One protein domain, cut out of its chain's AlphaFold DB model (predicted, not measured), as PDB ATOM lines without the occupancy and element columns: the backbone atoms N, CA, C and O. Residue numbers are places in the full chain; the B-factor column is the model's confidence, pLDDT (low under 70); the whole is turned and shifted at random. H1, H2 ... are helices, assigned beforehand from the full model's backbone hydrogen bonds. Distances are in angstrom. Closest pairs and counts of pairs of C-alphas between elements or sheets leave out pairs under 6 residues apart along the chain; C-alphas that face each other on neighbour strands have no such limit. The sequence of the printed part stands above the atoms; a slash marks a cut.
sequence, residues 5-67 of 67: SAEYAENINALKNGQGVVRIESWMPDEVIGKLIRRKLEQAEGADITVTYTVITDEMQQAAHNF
ATOM      1  N   SER A   5     -36.819  16.820  43.597       60.06
ATOM      2  CA  SER A   5     -35.849  17.473  44.494       60.06
ATOM      3  C   SER A   5     -34.383  17.350  44.064       60.06
ATOM      4  O   SER A   5     -33.631  18.299  44.266       60.06
ATOM      5  N   ALA A   6     -33.970  16.224  43.473       59.25
ATOM      6  CA  ALA A   6     -32.562  15.975  43.146       59.25
ATOM      7  C   ALA A   6     -32.120  16.724  41.877       59.25
ATOM      8  O   ALA A   6     -31.191  17.523  41.926       59.25
ATOM      9  N   GLU A   7     -32.858  16.561  40.778       59.31
ATOM     10  CA  GLU A   7     -32.570  17.215  39.490       59.31
ATOM     11  C   GLU A   7     -32.670  18.752  39.577       59.31
ATOM     12  O   GLU A   7     -31.916  19.496  38.947       59.31
ATOM     13  N   TYR A   8     -33.581  19.259  40.410       63.66
ATOM     14  CA  TYR A   8     -33.714  20.694  40.652       63.66
ATOM     15  C   TYR A   8     -32.546  21.250  41.480       63.66
ATOM     16  O   TYR A   8     -32.059  22.346  41.201       63.66
ATOM     17  N   ALA A   9     -32.069  20.494  42.473       62.09
ATOM     18  CA  ALA A   9     -30.917  20.877  43.287       62.09
ATOM     19  C   ALA A   9     -29.606  20.851  42.481       62.09
ATOM     20  O   ALA A   9     -28.790  21.763  42.617       62.09
ATOM     21  N   GLU A  10     -29.429  19.861  41.604       65.50
ATOM     22  CA  GLU A  10     -28.277  19.783  40.696       65.50
ATOM     23  C   GLU A  10     -28.234  20.969  39.731       65.50
ATOM     24  O   GLU A  10     -27.197  21.622  39.604       65.50
ATOM     25  N   ASN A  11     -29.374  21.328  39.135       65.44
ATOM     26  CA  ASN A  11     -29.468  22.498  38.262       65.44
ATOM     27  C   ASN A  11     -29.141  23.808  38.994       65.44
ATOM     28  O   ASN A  11     -28.458  24.665  38.438       65.44
ATOM     29  N   ILE A  12     -29.586  23.977  40.244       66.69
ATOM     30  CA  ILE A  12     -29.241  25.165  41.042       66.69
ATOM     31  C   ILE A  12     -27.735  25.223  41.314       66.69
ATOM     32  O   ILE A  12     -27.134  26.288  41.178       66.69
ATOM     33  N   ASN A  13     -27.112  24.100  41.671       67.06
ATOM     34  CA  ASN A  13     -25.676  24.062  41.945       67.06
ATOM     35  C   ASN A  13     -24.839  24.335  40.688       67.06
ATOM     36  O   ASN A  13     -23.859  25.074  40.761       67.06
ATOM     37  N   ALA A  14     -25.245  23.813  39.527       68.00
ATOM     38  CA  ALA A  14     -24.590  24.112  38.254       68.00
ATOM     39  C   ALA A  14     -24.678  25.607  37.902       68.00
ATOM     40  O   ALA A  14     -23.690  26.194  37.457       68.00
ATOM     41  N   LEU A  15     -25.830  26.240  38.151       64.56
ATOM     42  CA  LEU A  15     -26.018  27.678  37.926       64.56
ATOM     43  C   LEU A  15     -25.150  28.530  38.850       64.56
ATOM     44  O   LEU A  15     -24.487  29.449  38.378       64.56
ATOM     45  N   LYS A  16     -25.098  28.195  40.143       63.88
ATOM     46  CA  LYS A  16     -24.259  28.902  41.123       63.88
ATOM     47  C   LYS A  16     -22.768  28.829  40.806       63.88
ATOM     48  O   LYS A  16     -22.043  29.775  41.081       63.88
ATOM     49  N   ASN A  17     -22.316  27.731  40.206       67.25
ATOM     50  CA  ASN A  17     -20.913  27.548  39.836       67.25
ATOM     51  C   ASN A  17     -20.569  28.119  38.447       67.25
ATOM     52  O   ASN A  17     -19.468  27.881  37.957       67.25
ATOM     53  N   GLY A  18     -21.501  28.812  37.776       62.78
ATOM     54  CA  GLY A  18     -21.292  29.336  36.418       62.78
ATOM     55  C   GLY A  18     -21.152  28.251  35.341       62.78
ATOM     56  O   GLY A  18     -20.714  28.532  34.230       62.78
ATOM     57  N   GLN A  19     -21.514  27.003  35.655       67.12
ATOM     58  CA  GLN A  19     -21.431  25.846  34.753       67.12
ATOM     59  C   GLN A  19     -22.777  25.518  34.083       67.12
ATOM     60  O   GLN A  19     -22.861  24.592  33.278       67.12
ATOM     61  N   GLY A  20     -23.840  26.255  34.417       65.81
ATOM     62  CA  GLY A  20     -25.183  26.055  33.882       65.81
ATOM     63  C   GLY A  20     -25.511  27.017  32.743       65.81
ATOM     64  O   GLY A  20     -25.468  28.232  32.919       65.81
ATOM     65  N   VAL A  21     -25.925  26.480  31.594       68.19
ATOM     66  CA  VAL A  21     -26.546  27.264  30.517       68.19
ATOM     67  C   VAL A  21     -28.060  27.106  30.616       68.19
ATOM     68  O   VAL A  21     -28.582  26.003  30.460       68.19
ATOM     69  N   VAL A  22     -28.780  28.207  30.852       70.62
ATOM     70  CA  VAL A  22     -30.249  28.224  30.775       70.62
ATOM     71  C   VAL A  22     -30.660  28.789  29.428       70.62
ATOM     72  O   VAL A  22     -30.471  29.973  29.163       70.62
ATOM     73  N   ARG A  23     -31.260  27.949  28.589       71.00
ATOM     74  CA  ARG A  23     -31.854  28.376  27.323       71.00
ATOM     75  C   ARG A  23     -33.362  28.518  27.501       71.00
ATOM     76  O   ARG A  23     -34.030  27.565  27.893       71.00
ATOM     77  N   ILE A  24     -33.883  29.714  27.242       70.50
ATOM     78  CA  ILE A  24     -35.321  29.999  27.249       70.50
ATOM     79  C   ILE A  24     -35.728  30.251  25.799       70.50
ATOM     80  O   ILE A  24     -35.423  31.301  25.244       70.50
ATOM     81  N   GLU A  25     -36.395  29.278  25.188       69.00
ATOM     82  CA  GLU A  25     -37.064  29.440  23.895       69.00
ATOM     83  C   GLU A  25     -38.549  29.623  24.176       69.00
ATOM     84  O   GLU A  25     -39.176  28.770  24.806       69.00
ATOM     85  N   SER A  26     -39.108  30.769  23.800       66.00
ATOM     86  CA  SER A  26     -40.447  31.133  24.238       66.00
ATOM     87  C   SER A  26     -41.177  31.956  23.191       66.00
ATOM     88  O   SER A  26     -40.705  33.009  22.784       66.00
ATOM     89  N   TRP A  27     -42.378  31.494  22.851       72.06
ATOM     90  CA  TRP A  27     -43.401  32.225  22.095       72.06
ATOM     91  C   TRP A  27     -44.320  33.046  23.022       72.06
ATOM     92  O   TRP A  27     -45.353  33.556  22.599       72.06
ATOM     93  N   MET A  28     -44.005  33.080  24.322       72.69
ATOM     94  CA  MET A  28     -44.782  33.773  25.349       72.69
ATOM     95  C   MET A  28     -44.530  35.286  25.311       72.69
ATOM     96  O   MET A  28     -43.453  35.703  24.887       72.69
ATOM     97  N   PRO A  29     -45.464  36.103  25.835       78.81
ATOM     98  CA  PRO A  29     -45.279  37.546  25.940       78.81
ATOM     99  C   PRO A  29     -44.034  37.932  26.748       78.81
ATOM    100  O   PRO A  29     -43.698  37.271  27.737       78.81
ATOM    101  N   ASP A  30     -43.422  39.061  26.390       80.94
ATOM    102  CA  ASP A  30     -42.191  39.589  26.999       80.94
ATOM    103  C   ASP A  30     -42.242  39.648  28.528       80.94
ATOM    104  O   ASP A  30     -41.268  39.324  29.207       80.94
ATOM    105  N   GLU A  31     -43.396  40.001  29.100       82.56
ATOM    106  CA  GLU A  31     -43.568  40.080  30.552       82.56
ATOM    107  C   GLU A  31     -43.369  38.716  31.238       82.56
ATOM    108  O   GLU A  31     -42.797  38.620  32.329       82.56
ATOM    109  N   VAL A  32     -43.816  37.636  30.592       82.75
ATOM    110  CA  VAL A  32     -43.668  36.266  31.100       82.75
ATOM    111  C   VAL A  32     -42.209  35.827  31.008       82.75
ATOM    112  O   VAL A  32     -41.672  35.267  31.969       82.75
ATOM    113  N   ILE A  33     -41.544  36.142  29.893       81.88
ATOM    114  CA  ILE A  33     -40.113  35.879  29.695       81.88
ATOM    115  C   ILE A  33     -39.289  36.631  30.748       81.88
ATOM    116  O   ILE A  33     -38.430  36.036  31.401       81.88
ATOM    117  N   GLY A  34     -39.603  37.904  30.997       83.25
ATOM    118  CA  GLY A  34     -38.934  38.724  32.007       83.25
ATOM    119  C   GLY A  34     -39.038  38.139  33.419       83.25
ATOM    120  O   GLY A  34     -38.038  38.074  34.137       83.25
ATOM    121  N   LYS A  35     -40.216  37.633  33.816       86.94
ATOM    122  CA  LYS A  35     -40.408  36.958  35.117       86.94
ATOM    123  C   LYS A  35     -39.588  35.670  35.229       86.94
ATOM    124  O   LYS A  35     -39.016  35.399  36.287       86.94
ATOM    125  N   LEU A  36     -39.501  34.889  34.151       83.25
ATOM    126  CA  LEU A  36     -38.693  33.666  34.102       83.25
ATOM    127  C   LEU A  36     -37.198  33.964  34.226       83.25
ATOM    128  O   LEU A  36     -36.531  33.344  35.055       83.25
ATOM    129  N   ILE A  37     -36.691  34.932  33.456       82.00
ATOM    130  CA  ILE A  37     -35.290  35.372  33.528       82.00
ATOM    131  C   ILE A  37     -34.976  35.841  34.946       82.00
ATOM    132  O   ILE A  37     -34.025  35.351  35.548       82.00
ATOM    133  N   ARG A  38     -35.813  36.712  35.523       84.50
ATOM    134  CA  ARG A  38     -35.622  37.220  36.887       84.50
ATOM    135  C   ARG A  38     -35.468  36.098  37.912       84.50
ATOM    136  O   ARG A  38     -34.516  36.110  38.683       84.50
ATOM    137  N   ARG A  39     -36.345  35.090  37.874       83.88
ATOM    138  CA  ARG A  39     -36.263  33.939  38.785       83.88
ATOM    139  C   ARG A  39     -34.958  33.153  38.618       83.88
ATOM    140  O   ARG A  39     -34.444  32.618  39.594       83.88
ATOM    141  N   LYS A  40     -34.427  33.052  37.396       79.38
ATOM    142  CA  LYS A  40     -33.144  32.382  37.127       79.38
ATOM    143  C   LYS A  40     -31.951  33.201  37.611       79.38
ATOM    144  O   LYS A  40     -31.033  32.619  38.175       79.38
ATOM    145  N   LEU A  41     -32.000  34.523  37.465       79.38
ATOM    146  CA  LEU A  41     -30.985  35.426  38.010       79.38
ATOM    147  C   LEU A  41     -30.938  35.359  39.543       79.38
ATOM    148  O   LEU A  41     -29.859  35.239  40.107       79.38
ATOM    149  N   GLU A  42     -32.097  35.341  40.209       83.88
ATOM    150  CA  GLU A  42     -32.188  35.161  41.668       83.88
ATOM    151  C   GLU A  42     -31.589  33.814  42.125       83.88
ATOM    152  O   GLU A  42     -31.006  33.721  43.199       83.88
ATOM    153  N   GLN A  43     -31.681  32.760  41.307       79.62
ATOM    154  CA  GLN A  43     -31.068  31.454  41.603       79.62
ATOM    155  C   GLN A  43     -29.548  31.432  41.408       79.62
ATOM    156  O   GLN A  43     -28.864  30.644  42.064       79.62
ATOM    157  N   ALA A  44     -29.042  32.270  40.505       75.62
ATOM    158  CA  ALA A  44     -27.631  32.392  40.156       75.62
ATOM    159  C   ALA A  44     -26.897  33.456  40.998       75.62
ATOM    160  O   ALA A  44     -25.815  33.896  40.619       75.62
ATOM    161  N   GLU A  45     -27.472  33.884  42.128       76.88
ATOM    162  CA  GLU A  45     -26.869  34.870  43.030       76.88
ATOM    163  C   GLU A  45     -25.412  34.503  43.381       76.88
ATOM    164  O   GLU A  45     -25.135  33.411  43.883       76.88
ATOM    165  N   GLY A  46     -24.486  35.429  43.103       72.75
ATOM    166  CA  GLY A  46     -23.047  35.265  43.339       72.75
ATOM    167  C   GLY A  46     -22.242  34.673  42.173       72.75
ATOM    168  O   GLY A  46     -21.020  34.617  42.282       72.75
ATOM    169  N   ALA A  47     -22.885  34.267  41.074       74.69
ATOM    170  CA  ALA A  47     -22.212  33.810  39.856       74.69
ATOM    171  C   ALA A  47     -22.023  34.955  38.842       74.69
ATOM    172  O   ALA A  47     -22.849  35.864  38.770       74.69
ATOM    173  N   ASP A  48     -20.977  34.883  38.013       72.25
ATOM    174  CA  ASP A  48     -20.850  35.744  36.831       72.25
ATOM    175  C   ASP A  48     -21.872  35.312  35.768       72.25
ATOM    176  O   ASP A  48     -21.868  34.170  35.303       72.25
ATOM    177  N   ILE A  49     -22.767  36.226  35.380       73.25
ATOM    178  CA  ILE A  49     -23.891  35.925  34.484       73.25
ATOM    179  C   ILE A  49     -23.678  36.592  33.127       73.25
ATOM    180  O   ILE A  49     -23.561  37.811  33.030       73.25
ATOM    181  N   THR A  50     -23.726  35.795  32.056       74.31
ATOM    182  CA  THR A  50     -23.818  36.295  30.677       74.31
ATOM    183  C   THR A  50     -25.202  35.991  30.112       74.31
ATOM    184  O   THR A  50     -25.603  34.831  30.036       74.31
ATOM    185  N   VAL A  51     -25.935  37.025  29.690       72.56
ATOM    186  CA  VAL A  51     -27.254  36.881  29.053       72.56
ATOM    187  C   VAL A  51     -27.121  37.150  27.559       72.56
ATOM    188  O   VAL A  51     -26.749  38.247  27.155       72.56
ATOM    189  N   THR A  52     -27.444  36.151  26.738       73.38
ATOM    190  CA  THR A  52     -27.541  36.287  25.277       73.38
ATOM    191  C   THR A  52     -28.977  36.012  24.863       73.38
ATOM    192  O   THR A  52     -29.552  35.010  25.283       73.38
ATOM    193  N   TYR A  53     -29.561  36.887  24.049       71.88
ATOM    194  CA  TYR A  53     -30.906  36.703  23.517       71.88
ATOM    195  C   TYR A  53     -30.927  36.960  22.011       71.88
ATOM    196  O   TYR A  53     -30.130  37.731  21.478       71.88
ATOM    197  N   THR A  54     -31.849  36.292  21.326       72.81
ATOM    198  CA  THR A  54     -32.126  36.497  19.905       72.81
ATOM    199  C   THR A  54     -33.615  36.751  19.777       72.81
ATOM    200  O   THR A  54     -34.417  35.897  20.147       72.81
ATOM    201  N   VAL A  55     -33.982  37.934  19.292       72.38
ATOM    202  CA  VAL A  55     -35.378  38.270  19.004       72.38
ATOM    203  C   VAL A  55     -35.648  37.879  17.561       72.38
ATOM    204  O   VAL A  55     -34.997  38.396  16.657       72.38
ATOM    205  N   ILE A  56     -36.575  36.948  17.346       70.81
ATOM    206  CA  ILE A  56     -37.073  36.636  16.007       70.81
ATOM    207  C   ILE A  56     -38.275  37.544  15.765       70.81
ATOM    208  O   ILE A  56     -39.332  37.321  16.349       70.81
ATOM    209  N   THR A  57     -38.105  38.582  14.948       75.25
ATOM    210  CA  THR A  57     -39.212  39.471  14.570       75.25
ATOM    211  C   THR A  57     -40.055  38.855  13.453       75.25
ATOM    212  O   THR A  57     -39.585  37.989  12.708       75.25
ATOM    213  N   ASP A  58     -41.287  39.338  13.293       73.06
ATOM    214  CA  ASP A  58     -42.172  38.926  12.194       73.06
ATOM    215  C   ASP A  58     -41.531  39.172  10.820       73.06
ATOM    216  O   ASP A  58     -41.664  38.359   9.909       73.06
ATOM    217  N   GLU A  59     -40.763  40.256  10.682       73.88
ATOM    218  CA  GLU A  59     -40.002  40.573   9.469       73.88
ATOM    219  C   GLU A  59     -38.936  39.509   9.173       73.88
ATOM    220  O   GLU A  59     -38.771  39.097   8.024       73.88
ATOM    221  N   MET A  60     -38.244  39.011  10.204       73.19
ATOM    222  CA  MET A  60     -37.265  37.929  10.060       73.19
ATOM    223  C   MET A  60     -37.935  36.599   9.695       73.19
ATOM    224  O   MET A  60     -37.381  35.840   8.899       73.19
ATOM    225  N   GLN A  61     -39.135  36.322  10.218       68.00
ATOM    226  CA  GLN A  61     -39.906  35.135   9.829       68.00
ATOM    227  C   GLN A  61     -40.413  35.225   8.386       68.00
ATOM    228  O   GLN A  61     -40.311  34.248   7.644       68.00
ATOM    229  N   GLN A  62     -40.913  36.391   7.968       70.81
ATOM    230  CA  GLN A  62     -41.349  36.627   6.590       70.81
ATOM    231  C   GLN A  62     -40.185  36.510   5.608       70.81
ATOM    232  O   GLN A  62     -40.324  35.868   4.570       70.81
ATOM    233  N   ALA A  63     -39.021  37.069   5.946       67.31
ATOM    234  CA  ALA A  63     -37.820  36.928   5.133       67.31
ATOM    235  C   ALA A  63     -37.426  35.452   4.965       67.31
ATOM    236  O   ALA A  63     -37.107  35.043   3.855       67.31
ATOM    237  N   ALA A  64     -37.511  34.642   6.025       65.75
ATOM    238  CA  ALA A  64     -37.196  33.213   5.967       65.75
ATOM    239  C   ALA A  64     -38.202  32.382   5.146       65.75
ATOM    240  O   ALA A  64     -37.825  31.345   4.612       65.75
ATOM    241  N   HIS A  65     -39.463  32.816   5.037       62.25
ATOM    242  CA  HIS A  65     -40.481  32.161   4.199       62.25
ATOM    243  C   HIS A  65     -40.368  32.504   2.708       62.25
ATOM    244  O   HIS A  65     -40.932  31.798   1.876       62.25
ATOM    245  N   ASN A  66     -39.664  33.587   2.372       60.88
ATOM    246  CA  ASN A  66     -39.507  34.077   1.003       60.88
ATOM    247  C   ASN A  66     -38.236  33.548   0.301       60.88
ATOM    248  O   ASN A  66     -37.909  34.037  -0.783       60.88
ATOM    249  N   PHE A  67     -37.529  32.585   0.906       49.69
ATOM    250  CA  PHE A  67     -36.355  31.900   0.349       49.69
ATOM    251  C   PHE A  67     -36.655  30.448  -0.027       49.69
ATOM    252  O   PHE A  67     -37.347  29.761   0.758       49.69
TER     253      PHE A  67
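Overview. This is residues 5 to 67 of the 67 residues of an uncharacterized protein of Serratia marcescens (UniProt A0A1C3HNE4). Two helices, H2 and H1, meet as a loose L, the last residue of H2 reaching the later part of H1, while two long links without named elements run back past H2. The second link leads on to a short helix, H3, which sticks out at the far end as part of a free arm, residues 57 to 67, so that the model is long and open. The printed part has 63 residues with three named helices, in the order H1, H2, H3, and no named strand; the class is all helix. It is loose, with a radius of gyration of the C-alphas of 15.3 A, and spans 45 by 22 by 22 A.

Arrangement. H2, residues 30 to 43, is the longest helix. H1, residues 5 to 16, and H2 only just touch, with 3 pairs of C-alphas within 8 A; the closest C-alphas are those of Ile 12 and Gln 43, 6.6 A apart. H1 touches H2 with residues 12 to 16 alone, and H2 touches H1 with residue 43 alone. Their lines are about perpendicular, at 86 degrees. H3, residues 58 to 65, is apart from both H1 and H2. In H1, H2 and H3 every O i to N i+4 pair is within hydrogen-bond range.

Along the chain. H2 measures 20.1 A from C-alpha 30 at (-42.191, 39.589, 26.999) to C-alpha 43. H1 measures 16.6 A and begins with C-alpha 5 at (-35.849, 17.473, 44.494). H3 measures 10.6 A and ends with C-alpha 65 at (-40.481, 32.161, 4.199).

Size, cuts and confidence. The C-alphas farthest apart, those of Ser 5 and Asn 66, are 46.7 A apart. Without residues 57 to 67 the body spans 31 by 24 by 15 A. Both links, H1 to H2 and H2 to H3, are long. The printed part has no cut. Its mean pLDDT is 71.7, with residues 5 to 21, 25 to 26, 61 and 63 to 67 under 70.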